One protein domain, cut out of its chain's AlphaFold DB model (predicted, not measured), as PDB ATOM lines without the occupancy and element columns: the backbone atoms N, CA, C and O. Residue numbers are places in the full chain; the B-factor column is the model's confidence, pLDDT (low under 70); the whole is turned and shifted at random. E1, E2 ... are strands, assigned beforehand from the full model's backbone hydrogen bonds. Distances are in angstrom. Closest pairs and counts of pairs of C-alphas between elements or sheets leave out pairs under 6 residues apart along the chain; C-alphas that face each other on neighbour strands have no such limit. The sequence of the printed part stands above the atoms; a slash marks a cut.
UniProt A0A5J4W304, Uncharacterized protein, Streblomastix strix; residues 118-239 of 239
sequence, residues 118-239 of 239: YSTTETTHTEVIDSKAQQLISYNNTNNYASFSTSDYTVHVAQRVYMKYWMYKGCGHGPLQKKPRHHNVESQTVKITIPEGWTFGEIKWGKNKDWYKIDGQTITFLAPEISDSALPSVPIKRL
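Overview. This is residues 118 to 239 of the 239 residues of an uncharacterized protein of Streblomastix strix (UniProt A0A5J4W304). Two long hairpins, E1 with E2 and E5 with E6, join side by side through E1 and E6 as a long, strongly twisted ribbon; one end belongs to a small sandwich, two sheets only partly face to face, and the other reaches away as an arm. At the sandwich end E8, E9 and E10 widen this branched sheet of seven strands, and the small sheet E3 - E4 - E11 - E7 faces it; the neighbour pairs in both sheets are antiparallel. The printed part has 122 residues, with eleven named strands, E1 to E11 in order along the chain, and no named helix: it is all strand. The whole is loose, with a radius of gyration of the C-alphas of 18.9 A, and spans 68 by 27 by 21 A, the arm and the loop between E5 and E6 making the length.

Arrangement. Start at E6, residues 181 to 193, which has three neighbours. On one side is E1, residues 118 to 129, with N 124 and O 187 2.9 A apart, within hydrogen-bond range. On the other side are E5, residues 160 to 169, with N 164 and O 186 at 2.8 A, and E9, residues 218 to 221, with N 192 and O 219 at 2.9 A. Look next for the edge strands: E2, residues 134 to 144, beside E1 with N 123 and O 140 at 2.8 A; E10, residues 227 to 230, beside E5 with N 161 and O 229 at 2.9 A; and E8, residues 212 to 215, in a hairpin with E9, with N 213 and O 220 at 2.9 A. E2 runs on into E3, residues 146 to 149, at 39 degrees. E3 forms a hairpin with E4, residues 154 to 157, where N 147 and O 156 are 2.9 A apart. E11, residues 234 to 238, pairs with E4 through N 155 and O 234 at 2.8 A, and with E7, residues 198 to 200, through N 199 and O 237 at 2.8 A. The facing parts of the two sheets are 10.5 A centre to centre.

Along the chain. Find C-alpha 118 at (-49.615, 4.044, 12.265); from there E1 runs 36.5 A to C-alpha 129. E2 returns over 32.1 A, E5 covers 27.9 A, and E6, the longest strand, covers 39.4 A. E11 ends at C-alpha 238, (-63.272, -5.297, 11.668).

Size, cuts and confidence. The C-alphas farthest apart, of Pro 175 and Leu 239, are 69.2 A apart. The printed part has no cut; the links E5 to E6 and E7 to E8 are long. Mean pLDDT of the printed part is 85.9, with residues 131 to 134, 172 to 177 and 207 to 209 under 70.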
ATOM      1  N   TYR A 118     -50.907   3.400  12.474       92.88
ATOM      2  CA  TYR A 118     -49.615   4.044  12.265       92.88
ATOM      3  C   TYR A 118     -48.946   3.552  10.984       92.88
ATOM      4  O   TYR A 118     -49.250   2.479  10.463       92.88
ATOM      5  N   SER A 119     -48.015   4.348  10.460       94.88
ATOM      6  CA  SER A 119     -47.180   3.949   9.333       94.88
ATOM      7  C   SER A 119     -45.749   4.426   9.521       94.88
ATOM      8  O   SER A 119     -45.513   5.514  10.047       94.88
ATOM      9  N   THR A 120     -44.796   3.616   9.068       96.19
ATOM     10  CA  THR A 120     -43.368   3.934   9.081       96.19
ATOM     11  C   THR A 120     -42.735   3.628   7.732       96.19
ATOM     12  O   THR A 120     -43.174   2.734   7.010       96.19
ATOM     13  N   THR A 121     -41.713   4.391   7.368       95.50
ATOM     14  CA  THR A 121     -40.884   4.162   6.189       95.50
ATOM     15  C   THR A 121     -39.486   3.809   6.655       95.50
ATOM     16  O   THR A 121     -38.875   4.586   7.386       95.50
ATOM     17  N   GLU A 122     -38.958   2.690   6.172       94.94
ATOM     18  CA  GLU A 122     -37.569   2.291   6.376       94.94
ATOM     19  C   GLU A 122     -36.816   2.400   5.053       94.94
ATOM     20  O   GLU A 122     -37.201   1.786   4.055       94.94
ATOM     21  N   THR A 123     -35.743   3.186   5.044       93.12
ATOM     22  CA  THR A 123     -34.842   3.326   3.897       93.12
ATOM     23  C   THR A 123     -33.508   2.687   4.233       93.12
ATOM     24  O   THR A 123     -32.895   3.018   5.250       93.12
ATOM     25  N   THR A 124     -33.055   1.796   3.363       92.69
ATOM     26  CA  THR A 124     -31.734   1.175   3.432       92.69
ATOM     27  C   THR A 124     -30.935   1.644   2.235       92.69
ATOM     28  O   THR A 124     -31.375   1.484   1.099       92.69
ATOM     29  N   HIS A 125     -29.750   2.183   2.483       91.25
ATOM     30  CA  HIS A 125     -28.796   2.539   1.445       91.25
ATOM     31  C   HIS A 125     -27.520   1.730   1.648       91.25
ATOM     32  O   HIS A 125     -26.952   1.723   2.737       91.25
ATOM     33  N   THR A 126     -27.108   1.015   0.606       89.88
ATOM     34  CA  THR A 126     -25.880   0.227   0.552       89.88
ATOM     35  C   THR A 126     -24.980   0.786  -0.535       89.88
ATOM     36  O   THR A 126     -25.359   0.806  -1.704       89.88
ATOM     37  N   GLU A 127     -23.769   1.171  -0.165       86.44
ATOM     38  CA  GLU A 127     -22.729   1.612  -1.086       86.44
ATOM     39  C   GLU A 127     -21.553   0.637  -1.042       86.44
ATOM     40  O   GLU A 127     -21.030   0.329   0.025       86.44
ATOM     41  N   VAL A 128     -21.125   0.155  -2.207       85.12
ATOM     42  CA  VAL A 128     -19.937  -0.687  -2.378       85.12
ATOM     43  C   VAL A 128     -18.874   0.112  -3.128       85.12
ATOM     44  O   VAL A 128     -19.096   0.526  -4.270       85.12
ATOM     45  N   ILE A 129     -17.722   0.321  -2.485       81.50
ATOM     46  CA  ILE A 129     -16.588   1.085  -3.021       81.50
ATOM     47  C   ILE A 129     -15.528   0.121  -3.558       81.50
ATOM     48  O   ILE A 129     -14.891  -0.620  -2.800       81.50
ATOM     49  N   ASP A 130     -15.339   0.159  -4.880       73.56
ATOM     50  CA  ASP A 130     -14.542  -0.782  -5.668       73.56
ATOM     51  C   ASP A 130     -14.932  -2.255  -5.438       73.56
ATOM     52  O   ASP A 130     -15.743  -2.606  -4.588       73.56
ATOM     53  N   SER A 131     -14.403  -3.174  -6.248       62.69
ATOM     54  CA  SER A 131     -14.952  -4.533  -6.343       62.69
ATOM     55  C   SER A 131     -14.929  -5.371  -5.053       62.69
ATOM     56  O   SER A 131     -15.525  -6.443  -5.097       62.69
ATOM     57  N   LYS A 132     -14.276  -4.951  -3.948       59.06
ATOM     58  CA  LYS A 132     -14.214  -5.703  -2.667       59.06
ATOM     59  C   LYS A 132     -13.879  -4.901  -1.381       59.06
ATOM     60  O   LYS A 132     -13.696  -5.544  -0.353       59.06
ATOM     61  N   ALA A 133     -13.723  -3.572  -1.373       54.41
ATOM     62  CA  ALA A 133     -12.976  -2.935  -0.269       54.41
ATOM     63  C   ALA A 133     -13.825  -2.386   0.891       54.41
ATOM     64  O   ALA A 133     -13.430  -2.559   2.043       54.41
ATOM     65  N   GLN A 134     -14.962  -1.733   0.635       62.88
ATOM     66  CA  GLN A 134     -15.783  -1.132   1.696       62.88
ATOM     67  C   GLN A 134     -17.264  -1.178   1.319       62.88
ATOM     68  O   GLN A 134     -17.634  -0.757   0.225       62.88
ATOM     69  N   GLN A 135     -18.089  -1.702   2.230       76.31
ATOM     70  CA  GLN A 135     -19.546  -1.645   2.150       76.31
ATOM     71  C   GLN A 135     -20.041  -0.695   3.241       76.31
ATOM     72  O   GLN A 135     -19.862  -0.974   4.427       76.31
ATOM     73  N   LEU A 136     -20.645   0.423   2.851       78.88
ATOM     74  CA  LEU A 136     -21.346   1.317   3.768       78.88
ATOM     75  C   LEU A 136     -22.826   0.972   3.720       78.88
ATOM     76  O   LEU A 136     -23.401   0.867   2.640       78.88
ATOM     77  N   ILE A 137     -23.433   0.772   4.888       85.19
ATOM     78  CA  ILE A 137     -24.871   0.545   5.004       85.19
ATOM     79  C   ILE A 137     -25.434   1.589   5.958       85.19
ATOM     80  O   ILE A 137     -25.023   1.652   7.117       85.19
ATOM     81  N   SER A 138     -26.371   2.398   5.479       85.75
ATOM     82  CA  SER A 138     -27.120   3.338   6.309       85.75
ATOM     83  C   SER A 138     -28.595   2.972   6.329       85.75
ATOM     84  O   SER A 138     -29.173   2.628   5.296       85.75
ATOM     85  N   TYR A 139     -29.194   3.106   7.507       88.62
ATOM     86  CA  TYR A 139     -30.602   2.841   7.756       88.62
ATOM     87  C   TYR A 139     -31.267   4.114   8.265       88.62
ATOM     88  O   TYR A 139     -30.744   4.767   9.168       88.62
ATOM     89  N   ASN A 140     -32.422   4.450   7.706       89.50
ATOM     90  CA  ASN A 140     -33.256   5.545   8.179       89.50
ATOM     91  C   ASN A 140     -34.684   5.044   8.404       89.50
ATOM     92  O   ASN A 140     -35.193   4.268   7.598       89.50
ATOM     93  N   ASN A 141     -35.324   5.494   9.482       91.06
ATOM     94  CA  ASN A 141     -36.711   5.177   9.798       91.06
ATOM     95  C   ASN A 141     -37.479   6.467  10.098       91.06
ATOM     96  O   ASN A 141     -37.036   7.290  10.900       91.06
ATOM     97  N   THR A 142     -38.624   6.647   9.447       91.19
ATOM     98  CA  THR A 142     -39.459   7.847   9.572       91.19
ATOM     99  C   THR A 142     -40.924   7.472   9.751       91.19
ATOM    100  O   THR A 142     -41.435   6.593   9.062       91.19
ATOM    101  N   ASN A 143     -41.614   8.145  10.673       91.56
ATOM    102  CA  ASN A 143     -43.058   7.987  10.838       91.56
ATOM    103  C   ASN A 143     -43.796   8.739   9.727       91.56
ATOM    104  O   ASN A 143     -43.449   9.875   9.403       91.56
ATOM    105  N   ASN A 144     -44.852   8.130   9.198       88.56
ATOM    106  CA  ASN A 144     -45.690   8.705   8.157       88.56
ATOM    107  C   ASN A 144     -47.090   8.997   8.673       88.56
ATOM    108  O   ASN A 144     -47.628   8.284   9.521       88.56
ATOM    109  N   TYR A 145     -47.715  10.004   8.074       86.62
ATOM    110  CA  TYR A 145     -49.146  10.199   8.218       86.62
ATOM    111  C   TYR A 145     -49.906   9.115   7.439       86.62
ATOM    112  O   TYR A 145     -49.665   8.910   6.247       86.62
ATOM    113  N   ALA A 146     -50.824   8.436   8.127       89.25
ATOM    114  CA  ALA A 146     -51.760   7.480   7.554       89.25
ATOM    115  C   ALA A 146     -53.184   7.998   7.766       89.25
ATOM    116  O   ALA A 146     -53.573   8.311   8.892       89.25
ATOM    117  N   SER A 147     -53.957   8.089   6.689       89.19
ATOM    118  CA  SER A 147     -55.361   8.502   6.733       89.19
ATOM    119  C   SER A 147     -56.278   7.294   6.614       89.19
ATOM    120  O   SER A 147     -55.972   6.355   5.877       89.19
ATOM    121  N   PHE A 148     -57.423   7.347   7.288       90.69
ATOM    122  CA  PHE A 148     -58.451   6.314   7.244       90.69
ATOM    123  C   PHE A 148     -59.750   6.877   6.661       90.69
ATOM    124  O   PHE A 148     -60.209   7.936   7.085       90.69
ATOM    125  N   SER A 149     -60.343   6.162   5.704       88.06
ATOM    126  CA  SER A 149     -61.659   6.472   5.146       88.06
ATOM    127  C   SER A 149     -62.730   5.590   5.783       88.06
ATOM    128  O   SER A 149     -62.682   4.364   5.665       88.06
ATOM    129  N   THR A 150     -63.721   6.212   6.429       81.38
ATOM    130  CA  THR A 150     -64.841   5.512   7.082       81.38
ATOM    131  C   THR A 150     -65.860   4.953   6.090       81.38
ATOM    132  O   THR A 150     -66.564   4.012   6.431       81.38
ATOM    133  N   SER A 151     -65.963   5.515   4.877       78.44
ATOM    134  CA  SER A 151     -66.948   5.067   3.880       78.44
ATOM    135  C   SER A 151     -66.581   3.706   3.289       78.44
ATOM    136  O   SER A 151     -67.432   2.825   3.160       78.44
ATOM    137  N   ASP A 152     -65.294   3.540   2.984       80.62
ATOM    138  CA  ASP A 152     -64.779   2.411   2.205       80.62
ATOM    139  C   ASP A 152     -63.898   1.487   3.058       80.62
ATOM    140  O   ASP A 152     -63.394   0.480   2.565       80.62
ATOM    141  N   TYR A 153     -63.687   1.838   4.332       86.88
ATOM    142  CA  TYR A 153     -62.791   1.157   5.270       86.88
ATOM    143  C   TYR A 153     -61.395   0.946   4.681       86.88
ATOM    144  O   TYR A 153     -60.836  -0.152   4.701       86.88
ATOM    145  N   THR A 154     -60.825   2.012   4.128       91.00
ATOM    146  CA  THR A 154     -59.511   1.988   3.483       91.00
ATOM    147  C   THR A 154     -58.517   2.873   4.220       91.00
ATOM    148  O   THR A 154     -58.846   3.938   4.739       91.00
ATOM    149  N   VAL A 155     -57.273   2.410   4.274       93.00
ATOM    150  CA  VAL A 155     -56.127   3.166   4.770       93.00
ATOM    151  C   VAL A 155     -55.319   3.667   3.580       93.00
ATOM    152  O   VAL A 155     -55.024   2.908   2.655       93.00
ATOM    153  N   HIS A 156     -54.914   4.932   3.631       91.81
ATOM    154  CA  HIS A 156     -54.030   5.536   2.641       91.81
ATOM    155  C   HIS A 156     -52.783   6.098   3.313       91.81
ATOM    156  O   HIS A 156     -52.853   6.738   4.363       91.81
ATOM    157  N   VAL A 157     -51.638   5.886   2.670       92.00
ATOM    158  CA  VAL A 157     -50.357   6.468   3.068       92.00
ATOM    159  C   VAL A 157     -49.733   7.083   1.827       92.00
ATOM    160  O   VAL A 157     -49.510   6.394   0.832       92.00
ATOM    161  N   ALA A 158     -49.440   8.381   1.885       90.00
ATOM    162  CA  ALA A 158     -48.846   9.137   0.782       90.00
ATOM    163  C   ALA A 158     -47.329   8.889   0.669       90.00
ATOM    164  O   ALA A 158     -46.532   9.823   0.626       90.00
ATOM    165  N   GLN A 159     -46.927   7.618   0.656       91.56
ATOM    166  CA  GLN A 159     -45.542   7.188   0.508       91.56
ATOM    167  C   GLN A 159     -45.368   6.304  -0.717       91.56
ATOM    168  O   GLN A 159     -46.308   5.704  -1.246       91.56
ATOM    169  N   ARG A 160     -44.122   6.245  -1.174       91.38
ATOM    170  CA  ARG A 160     -43.704   5.411  -2.294       91.38
ATOM    171  C   ARG A 160     -42.795   4.310  -1.782       91.38
ATOM    172  O   ARG A 160     -42.096   4.476  -0.786       91.38
ATOM    173  N   VAL A 161     -42.814   3.191  -2.480       93.38
ATOM    174  CA  VAL A 161     -41.917   2.063  -2.248       93.38
ATOM    175  C   VAL A 161     -41.055   1.952  -3.491       93.38
ATOM    176  O   VAL A 161     -41.571   1.995  -4.612       93.38
ATOM    177  N   TYR A 162     -39.742   1.873  -3.306       93.25
ATOM    178  CA  TYR A 162     -38.825   1.816  -4.435       93.25
ATOM    179  C   TYR A 162     -37.562   1.031  -4.130       93.25
ATOM    180  O   TYR A 162     -37.161   0.878  -2.978       93.25
ATOM    181  N   MET A 163     -36.916   0.590  -5.203       92.38
ATOM    182  CA  MET A 163     -35.531   0.152  -5.194       92.38
ATOM    183  C   MET A 163     -34.807   0.785  -6.381       92.38
ATOM    184  O   MET A 163     -35.273   0.705  -7.519       92.38
ATOM    185  N   LYS A 164     -33.677   1.441  -6.117       92.81
ATOM    186  CA  LYS A 164     -32.888   2.181  -7.105       92.81
ATOM    187  C   LYS A 164     -31.435   1.737  -7.057       92.81
ATOM    188  O   LYS A 164     -30.889   1.473  -5.992       92.81
ATOM    189  N   TYR A 165     -30.828   1.689  -8.239       91.88
ATOM    190  CA  TYR A 165     -29.427   1.337  -8.432       91.88
ATOM    191  C   TYR A 165     -28.752   2.416  -9.253       91.88
ATOM    192  O   TYR A 165     -29.269   2.819 -10.297       91.88
ATOM    193  N   TRP A 166     -27.577   2.849  -8.822       90.44
ATOM    194  CA  TRP A 166     -26.753   3.737  -9.628       90.44
ATOM    195  C   TRP A 166     -25.276   3.518  -9.350       90.44
ATOM    196  O   TRP A 166     -24.859   3.067  -8.283       90.44
ATOM    197  N   MET A 167     -24.469   3.851 -10.349       88.19
ATOM    198  CA  MET A 167     -23.021   3.826 -10.237       88.19
ATOM    199  C   MET A 167     -22.476   5.223 -10.481       88.19
ATOM    200  O   MET A 167     -22.914   5.909 -11.404       88.19
ATOM    201  N   TYR A 168     -21.486   5.629  -9.694       84.69
ATOM    202  CA  TYR A 168     -20.748   6.863  -9.942       84.69
ATOM    203  C   TYR A 168     -19.246   6.649  -9.736       84.69
ATOM    204  O   TYR A 168     -18.806   5.668  -9.133       84.69
ATOM    205  N   LYS A 169     -18.435   7.540 -10.309       83.06
ATOM    206  CA  LYS A 169     -16.983   7.556 -10.097       83.06
ATOM    207  C   LYS A 169     -16.672   8.629  -9.063       83.06
ATOM    208  O   LYS A 169     -17.072   9.773  -9.263       83.06
ATOM    209  N   GLY A 170     -15.957   8.267  -8.003       73.88
ATOM    210  CA  GLY A 170     -15.532   9.208  -6.975       73.88
ATOM    211  C   GLY A 170     -14.520  10.233  -7.495       73.88
ATOM    212  O   GLY A 170     -14.053  10.179  -8.642       73.88
ATOM    213  N   CYS A 171     -14.161  11.183  -6.638       71.81
ATOM    214  CA  CYS A 171     -13.121  12.161  -6.940       71.81
ATOM    215  C   CYS A 171     -11.739  11.581  -6.611       71.81
ATOM    216  O   CYS A 171     -11.549  10.985  -5.556       71.81
ATOM    217  N   GLY A 172     -10.774  11.746  -7.519       65.75
ATOM    218  CA  GLY A 172      -9.365  11.416  -7.285       65.75
ATOM    219  C   GLY A 172      -8.530  12.688  -7.384       65.75
ATOM    220  O   GLY A 172      -8.718  13.461  -8.327       65.75
ATOM    221  N   HIS A 173      -7.633  12.915  -6.425       59.00
ATOM    222  CA  HIS A 173      -6.741  14.073  -6.422       59.00
ATOM    223  C   HIS A 173      -5.359  13.647  -6.930       59.00
ATOM    224  O   HIS A 173      -4.576  13.034  -6.212       59.00
ATOM    225  N   GLY A 174      -5.058  13.970  -8.191       62.12
ATOM    226  CA  GLY A 174      -3.742  13.760  -8.805       62.12
ATOM    227  C   GLY A 174      -3.802  13.144 -10.212       62.12
ATOM    228  O   GLY A 174      -4.782  12.484 -10.557       62.12
ATOM    229  N   PRO A 175      -2.756  13.329 -11.039       59.41
ATOM    230  CA  PRO A 175      -2.769  12.987 -12.469       59.41
ATOM    231  C   PRO A 175      -2.779  11.478 -12.783       59.41
ATOM    232  O   PRO A 175      -3.019  11.103 -13.926       59.41
ATOM    233  N   LEU A 176      -2.534  10.607 -11.795       65.44
ATOM    234  CA  LEU A 176      -2.400   9.150 -11.978       65.44
ATOM    235  C   LEU A 176      -3.303   8.311 -11.052       65.44
ATOM    236  O   LEU A 176      -3.221   7.083 -11.063       65.44
ATOM    237  N   GLN A 177      -4.166   8.935 -10.242       65.94
ATOM    238  CA  GLN A 177      -5.040   8.186  -9.336       65.94
ATOM    239  C   GLN A 177      -6.251   7.611 -10.077       65.94
ATOM    240  O   GLN A 177      -7.005   8.326 -10.743       65.94
ATOM    241  N   LYS A 178      -6.475   6.299  -9.929       71.44
ATOM    242  CA  LYS A 178      -7.724   5.664 -10.361       71.44
ATOM    243  C   LYS A 178      -8.864   6.191  -9.489       71.44
ATOM    244  O   LYS A 178      -8.797   6.106  -8.269       71.44
ATOM    245  N   LYS A 179      -9.908   6.724 -10.127       78.25
ATOM    246  CA  LYS A 179     -11.140   7.126  -9.438       78.25
ATOM    247  C   LYS A 179     -11.857   5.870  -8.922       78.25
ATOM    248  O   LYS A 179     -12.100   4.986  -9.755       78.25
ATOM    249  N   PRO A 180     -12.212   5.794  -7.629       77.38
ATOM    250  CA  PRO A 180     -12.956   4.659  -7.099       77.38
ATOM    251  C   PRO A 180     -14.325   4.575  -7.776       77.38
ATOM    252  O   PRO A 180     -14.933   5.598  -8.122       77.38
ATOM    253  N   ARG A 181     -14.800   3.355  -8.029       80.81
ATOM    254  CA  ARG A 181     -16.155   3.114  -8.532       80.81
ATOM    255  C   ARG A 181     -17.070   2.822  -7.357       80.81
ATOM    256  O   ARG A 181     -16.800   1.918  -6.579       80.81
ATOM    257  N   HIS A 182     -18.171   3.551  -7.292       84.00
ATOM    258  CA  HIS A 182     -19.192   3.383  -6.274       84.00
ATOM    259  C   HIS A 182     -20.394   2.698  -6.908       84.00
ATOM    260  O   HIS A 182     -20.884   3.145  -7.951       84.00
ATOM    261  N   HIS A 183     -20.852   1.612  -6.298       88.19
ATOM    262  CA  HIS A 183     -22.104   0.950  -6.632       88.19
ATOM    263  C   HIS A 183     -23.087   1.161  -5.489       88.19
ATOM    264  O   HIS A 183     -22.814   0.744  -4.369       88.19
ATOM    265  N   ASN A 184     -24.212   1.805  -5.777       89.88
ATOM    266  CA  ASN A 184     -25.199   2.181  -4.777       89.88
ATOM    267  C   ASN A 184     -26.497   1.433  -5.026       89.88
ATOM    268  O   ASN A 184     -26.962   1.352  -6.168       89.88
ATOM    269  N   VAL A 185     -27.077   0.947  -3.938       91.19
ATOM    270  CA  VAL A 185     -28.404   0.351  -3.882       91.19
ATOM    271  C   VAL A 185     -29.176   1.059  -2.786       91.19
ATOM    272  O   VAL A 185     -28.750   1.057  -1.636       91.19
ATOM    273  N   GLU A 186     -30.308   1.657  -3.126       92.94
ATOM    274  CA  GLU A 186     -31.223   2.243  -2.149       92.94
ATOM    275  C   GLU A 186     -32.586   1.580  -2.271       92.94
ATOM    276  O   GLU A 186     -33.132   1.465  -3.369       92.94
ATOM    277  N   SER A 187     -33.133   1.142  -1.145       93.56
ATOM    278  CA  SER A 187     -34.456   0.536  -1.061       93.56
ATOM    279  C   SER A 187     -35.276   1.224   0.015       93.56
ATOM    280  O   SER A 187     -34.806   1.366   1.144       93.56
ATOM    281  N   GLN A 188     -36.512   1.576  -0.312       94.62
ATOM    282  CA  GLN A 188     -37.481   2.129   0.619       94.62
ATOM    283  C   GLN A 188     -38.628   1.138   0.805       94.62
ATOM    284  O   GLN A 188     -39.285   0.765  -0.165       94.62
ATOM    285  N   THR A 189     -38.877   0.743   2.051       94.44
ATOM    286  CA  THR A 189     -40.010  -0.095   2.459       94.44
ATOM    287  C   THR A 189     -40.972   0.724   3.303       94.44
ATOM    288  O   THR A 189     -40.557   1.637   4.018       94.44
ATOM    289  N   VAL A 190     -42.263   0.415   3.217       95.75
ATOM    290  CA  VAL A 190     -43.287   1.110   4.004       95.75
ATOM    291  C   VAL A 190     -44.088   0.094   4.790       95.75
ATOM    292  O   VAL A 190     -44.613  -0.864   4.229       95.75
ATOM    293  N   LYS A 191     -44.199   0.316   6.093       96.44
ATOM    294  CA  LYS A 191     -45.021  -0.474   7.000       96.44
ATOM    295  C   LYS A 191     -46.283   0.302   7.331       96.44
ATOM    296  O   LYS A 191     -46.240   1.513   7.563       96.44
ATOM    297  N   ILE A 192     -47.409  -0.393   7.335       96.19
ATOM    298  CA  ILE A 192     -48.692   0.116   7.808       96.19
ATOM    299  C   ILE A 192     -49.180  -0.850   8.868       96.19
ATOM    300  O   ILE A 192     -49.268  -2.051   8.614       96.19
ATOM    301  N   THR A 193     -49.532  -0.325  10.029       95.94
ATOM    302  CA  THR A 193     -50.058  -1.127  11.120       95.94
ATOM    303  C   THR A 193     -51.419  -0.617  11.522       95.94
ATOM    304  O   THR A 193     -51.610   0.571  11.777       95.94
ATOM    305  N   ILE A 194     -52.368  -1.542  11.544       95.44
ATOM    306  CA  ILE A 194     -53.760  -1.297  11.898       95.44
ATOM    307  C   ILE A 194     -53.979  -1.657  13.372       95.44
ATOM    308  O   ILE A 194     -53.210  -2.433  13.938       95.44
ATOM    309  N   PRO A 195     -55.002  -1.109  14.034       92.94
ATOM    310  CA  PRO A 195     -55.270  -1.461  15.420       92.94
ATOM    311  C   PRO A 195     -55.797  -2.889  15.576       92.94
ATOM    312  O   PRO A 195     -56.305  -3.510  14.640       92.94
ATOM    313  N   GLU A 196     -55.724  -3.395  16.803       91.00
ATOM    314  CA  GLU A 196     -56.308  -4.684  17.166       91.00
ATOM    315  C   GLU A 196     -57.819  -4.743  16.878       91.00
ATOM    316  O   GLU A 196     -58.541  -3.739  16.875       91.00
ATOM    317  N   GLY A 197     -58.307  -5.953  16.600       88.62
ATOM    318  CA  GLY A 197     -59.683  -6.176  16.153       88.62
ATOM    319  C   GLY A 197     -59.936  -5.779  14.696       88.62
ATOM    320  O   GLY A 197     -61.064  -5.907  14.232       88.62
ATOM    321  N   TRP A 198     -58.917  -5.325  13.961       92.56
ATOM    322  CA  TRP A 198     -58.968  -5.154  12.512       92.56
ATOM    323  C   TRP A 198     -58.066  -6.164  11.806       92.56
ATOM    324  O   TRP A 198     -57.089  -6.669  12.360       92.56
ATOM    325  N   THR A 199     -58.392  -6.451  10.551       93.44
ATOM    326  CA  THR A 199     -57.576  -7.265   9.654       93.44
ATOM    327  C   THR A 199     -57.562  -6.659   8.254       93.44
ATOM    328  O   THR A 199     -58.456  -5.895   7.882       93.44
ATOM    329  N   PHE A 200     -56.546  -6.996   7.470       93.56
ATOM    330  CA  PHE A 200     -56.422  -6.536   6.095       93.56
ATOM    331  C   PHE A 200     -57.427  -7.247   5.178       93.56
ATOM    332  O   PHE A 200     -57.709  -8.442   5.318       93.56
ATOM    333  N   GLY A 201     -57.987  -6.491   4.238       88.62
ATOM    334  CA  GLY A 201     -58.775  -7.004   3.124       88.62
ATOM    335  C   GLY A 201     -57.895  -7.528   1.987       88.62
ATOM    336  O   GLY A 201     -56.686  -7.710   2.130       88.62
ATOM    337  N   GLU A 202     -58.508  -7.772   0.831       86.75
ATOM    338  CA  GLU A 202     -57.771  -8.149  -0.378       86.75
ATOM    339  C   GLU A 202     -56.992  -6.943  -0.924       86.75
ATOM    340  O   GLU A 202     -57.574  -5.905  -1.233       86.75
ATOM    341  N   ILE A 203     -55.676  -7.089  -1.077       87.06
ATOM    342  CA  ILE A 203     -54.797  -6.022  -1.561       87.06
ATOM    343  C   ILE A 203     -54.301  -6.397  -2.950       87.06
ATOM    344  O   ILE A 203     -53.559  -7.362  -3.125       87.06
ATOM    345  N   LYS A 204     -54.699  -5.609  -3.948       81.38
ATOM    346  CA  LYS A 204     -54.233  -5.755  -5.329       81.38
ATOM    347  C   LYS A 204     -53.084  -4.788  -5.567       81.38
ATOM    348  O   LYS A 204     -53.308  -3.621  -5.880       81.38
ATOM    349  N   TRP A 205     -51.855  -5.264  -5.381       83.56
ATOM    350  CA  TRP A 205     -50.664  -4.437  -5.557       83.56
ATOM    351  C   TRP A 205     -49.459  -5.235  -6.031       83.56
ATOM    352  O   TRP A 205     -49.213  -6.346  -5.564       83.56
ATOM    353  N   GLY A 206     -48.710  -4.643  -6.961       74.56
ATOM    354  CA  GLY A 206     -47.635  -5.327  -7.669       74.56
ATOM    355  C   GLY A 206     -48.141  -6.366  -8.672       74.56
ATOM    356  O   GLY A 206     -49.339  -6.503  -8.923       74.56
ATOM    357  N   LYS A 207     -47.197  -7.092  -9.279       69.62
ATOM    358  CA  LYS A 207     -47.493  -8.201 -10.203       69.62
ATOM    359  C   LYS A 207     -47.582  -9.553  -9.486       69.62
ATOM    360  O   LYS A 207     -48.321 -10.424  -9.933       69.62
ATOM    361  N   ASN A 208     -46.860  -9.703  -8.369       66.75
ATOM    362  CA  ASN A 208     -46.690 -10.958  -7.632       66.75
ATOM    363  C   ASN A 208     -46.875 -10.733  -6.120       66.75
ATOM    364  O   ASN A 208     -46.751  -9.609  -5.634       66.75
ATOM    365  N   LYS A 209     -47.093 -11.819  -5.365       65.31
ATOM    366  CA  LYS A 209     -47.307 -11.796  -3.903       65.31
ATOM    367  C   LYS A 209     -46.116 -11.269  -3.088       65.31
ATOM    368  O   LYS A 209     -46.307 -10.911  -1.937       65.31
ATOM    369  N   ASP A 210     -44.922 -11.179  -3.671       80.06
ATOM    370  CA  ASP A 210     -43.697 -10.758  -2.968       80.06
ATOM    371  C   ASP A 210     -43.593  -9.243  -2.750       80.06
ATOM    372  O   ASP A 210     -42.665  -8.759  -2.107       80.06
ATOM    373  N   TRP A 211     -44.535  -8.474  -3.297       87.25
ATOM    374  CA  TRP A 211     -44.546  -7.024  -3.141       87.25
ATOM    375  C   TRP A 211     -44.964  -6.619  -1.730       87.25
ATOM    376  O   TRP A 211     -44.573  -5.561  -1.256       87.25
ATOM    377  N   TYR A 212     -45.695  -7.459  -1.001       92.31
ATOM    378  CA  TYR A 212     -46.047  -7.157   0.377       92.31
ATOM    379  C   TYR A 212     -46.075  -8.404   1.251       92.31
ATOM    380  O   TYR A 212     -46.329  -9.514   0.796       92.31
ATOM    381  N   LYS A 213     -45.855  -8.204   2.547       91.94
ATOM    382  CA  LYS A 213     -45.977  -9.243   3.566       91.94
ATOM    383  C   LYS A 213     -46.900  -8.756   4.669       91.94
ATOM    384  O   LYS A 213     -46.716  -7.653   5.174       91.94
ATOM    385  N   ILE A 214     -47.857  -9.592   5.056       93.12
ATOM    386  CA  ILE A 214     -48.721  -9.356   6.213       93.12
ATOM    387  C   ILE A 214     -48.210 -10.210   7.371       93.12
ATOM    388  O   ILE A 214     -47.991 -11.410   7.206       93.12
ATOM    389  N   ASP A 215     -48.024  -9.580   8.524       93.50
ATOM    390  CA  ASP A 215     -47.655 -10.216   9.782       93.50
ATOM    391  C   ASP A 215     -48.512  -9.620  10.908       93.50
ATOM    392  O   ASP A 215     -48.334  -8.467  11.313       93.50
ATOM    393  N   GLY A 216     -49.528 -10.374  11.335       92.56
ATOM    394  CA  GLY A 216     -50.559  -9.890  12.256       92.56
ATOM    395  C   GLY A 216     -51.245  -8.620  11.741       92.56
ATOM    396  O   GLY A 216     -51.834  -8.604  10.660       92.56
ATOM    397  N   GLN A 217     -51.162  -7.548  12.528       94.69
ATOM    398  CA  GLN A 217     -51.732  -6.233  12.230       94.69
ATOM    399  C   GLN A 217     -50.820  -5.344  11.377       94.69
ATOM    400  O   GLN A 217     -51.177  -4.204  11.092       94.69
ATOM    401  N   THR A 218     -49.646  -5.823  10.965       96.31
ATOM    402  CA  THR A 218     -48.704  -5.029  10.172       96.31
ATOM    403  C   THR A 218     -48.599  -5.575   8.758       96.31
ATOM    404  O   THR A 218     -48.322  -6.755   8.552       96.31
ATOM    405  N   ILE A 219     -48.764  -4.703   7.770       95.12
ATOM    406  CA  ILE A 219     -48.385  -4.971   6.389       95.12
ATOM    407  C   ILE A 219     -47.099  -4.223   6.064       95.12
ATOM    408  O   ILE A 219     -46.967  -3.034   6.340       95.12
ATOM    409  N   THR A 220     -46.140  -4.928   5.475       95.06
ATOM    410  CA  THR A 220     -44.892  -4.362   4.969       95.06
ATOM    411  C   THR A 220     -44.912  -4.411   3.454       95.06
ATOM    412  O   THR A 220     -45.003  -5.491   2.875       95.06
ATOM    413  N   PHE A 221     -44.802  -3.253   2.823       94.00
ATOM    414  CA  PHE A 221     -44.683  -3.089   1.385       94.00
ATOM    415  C   PHE A 221     -43.217  -2.943   0.977       94.00
ATOM    416  O   PHE A 221     -42.448  -2.206   1.602       94.00
ATOM    417  N   LEU A 222     -42.847  -3.657  -0.083       90.94
ATOM    418  CA  LEU A 222     -41.480  -3.890  -0.533       90.94
ATOM    419  C   LEU A 222     -41.371  -3.619  -2.040       90.94
ATOM    420  O   LEU A 222     -42.336  -3.793  -2.782       90.94
ATOM    421  N   ALA A 223     -40.182  -3.234  -2.498       88.00
ATOM    422  CA  ALA A 223     -39.834  -3.168  -3.915       88.00
ATOM    423  C   ALA A 223     -38.846  -4.304  -4.222       88.00
ATOM    424  O   ALA A 223     -37.646  -4.131  -4.003       88.00
ATOM    425  N   PRO A 224     -39.319  -5.481  -4.679       80.69
ATOM    426  CA  PRO A 224     -38.453  -6.649  -4.870       80.69
ATOM    427  C   PRO A 224     -37.473  -6.491  -6.044       80.69
ATOM    428  O   PRO A 224     -36.463  -7.184  -6.111       80.69
ATOM    429  N   GLU A 225     -37.753  -5.572  -6.966       82.19
ATOM    430  CA  GLU A 225     -36.938  -5.257  -8.142       82.19
ATOM    431  C   GLU A 225     -36.845  -3.739  -8.352       82.19
ATOM    432  O   GLU A 225     -37.506  -2.973  -7.642       82.19
ATOM    433  N   ILE A 226     -36.022  -3.299  -9.319       83.81
ATOM    434  CA  ILE A 226     -35.901  -1.876  -9.680       83.81
ATOM    435  C   ILE A 226     -37.282  -1.350 -10.045       83.81
ATOM    436  O   ILE A 226     -37.829  -1.657 -11.102       83.81
ATOM    437  N   SER A 227     -37.852  -0.568  -9.145       86.69
ATOM    438  CA  SER A 227     -39.227  -0.111  -9.238       86.69
ATOM    439  C   SER A 227     -39.390   1.143  -8.402       86.69
ATOM    440  O   SER A 227     -38.626   1.388  -7.470       86.69
ATOM    441  N   ASP A 228     -40.371   1.957  -8.764       90.31
ATOM    442  CA  ASP A 228     -40.769   3.134  -8.006       90.31
ATOM    443  C   ASP A 228     -42.287   3.252  -8.116       90.31
ATOM    444  O   ASP A 228     -42.823   3.668  -9.146       90.31
ATOM    445  N   SER A 229     -42.986   2.801  -7.077       88.88
ATOM    446  CA  SER A 229     -44.440   2.661  -7.092       88.88
ATOM    447  C   SER A 229     -45.076   3.366  -5.907       88.88
ATOM    448  O   SER A 229     -44.591   3.302  -4.778       88.88
ATOM    449  N   ALA A 230     -46.201   4.030  -6.169       90.19
ATOM    450  CA  ALA A 230     -47.074   4.497  -5.105       90.19
ATOM    451  C   ALA A 230     -47.736   3.300  -4.411       90.19
ATOM    452  O   ALA A 230     -48.005   2.267  -5.041       90.19
ATOM    453  N   LEU A 231     -47.996   3.452  -3.116       91.31
ATOM    454  CA  LEU A 231     -48.759   2.471  -2.358       91.31
ATOM    455  C   LEU A 231     -50.213   2.399  -2.841       91.31
ATOM    456  O   LEU A 231     -50.777   3.416  -3.255       91.31
ATOM    457  N   PRO A 232     -50.834   1.209  -2.782       90.44
ATOM    458  CA  PRO A 232     -52.255   1.070  -3.034       90.44
ATOM    459  C   PRO A 232     -53.034   1.606  -1.825       90.44
ATOM    460  O   PRO A 232     -52.521   1.668  -0.704       90.44
ATOM    461  N   SER A 233     -54.314   1.902  -2.019       91.12
ATOM    462  CA  SER A 233     -55.250   1.982  -0.895       91.12
ATOM    463  C   SER A 233     -55.365   0.604  -0.244       91.12
ATOM    464  O   SER A 233     -55.517  -0.400  -0.943       91.12
ATOM    465  N   VAL A 234     -55.296   0.545   1.083       93.19
ATOM    466  CA  VAL A 234     -55.285  -0.714   1.834       93.19
ATOM    467  C   VAL A 234     -56.650  -0.930   2.479       93.19
ATOM    468  O   VAL A 234     -56.946  -0.268   3.474       93.19
ATOM    469  N   PRO A 235     -57.502  -1.820   1.946       92.38
ATOM    470  CA  PRO A 235     -58.763  -2.148   2.593       92.38
ATOM    471  C   PRO A 235     -58.509  -2.863   3.918       92.38
ATOM    472  O   PRO A 235     -57.632  -3.726   4.022       92.38
ATOM    473  N   ILE A 236     -59.307  -2.525   4.923       93.25
ATOM    474  CA  ILE A 236     -59.308  -3.152   6.242       93.25
ATOM    475  C   ILE A 236     -60.741  -3.510   6.628       93.25
ATOM    476  O   ILE A 236     -61.702  -2.917   6.148       93.25
ATOM    477  N   LYS A 237     -60.899  -4.496   7.502       88.75
ATOM    478  CA  LYS A 237     -62.200  -4.911   8.033       88.75
ATOM    479  C   LYS A 237     -62.091  -5.202   9.519       88.75
ATOM    480  O   LYS A 237     -61.040  -5.644   9.985       88.75
ATOM    481  N   ARG A 238     -63.172  -4.954  10.250       85.19
ATOM    482  CA  ARG A 238     -63.272  -5.297  11.668       85.19
ATOM    483  C   ARG A 238     -63.633  -6.782  11.813       85.19
ATOM    484  O   ARG A 238     -64.339  -7.320  10.956       85.19
ATOM    485  N   LEU A 239     -63.035  -7.445  12.802       79.94
ATOM    486  CA  LEU A 239     -63.200  -8.875  13.098       79.94
ATOM    487  C   LEU A 239     -64.448  -9.149  13.939       79.94
ATOM    488  O   LEU A 239     -64.796  -8.301  14.792       79.94
TER     489      LEU A 239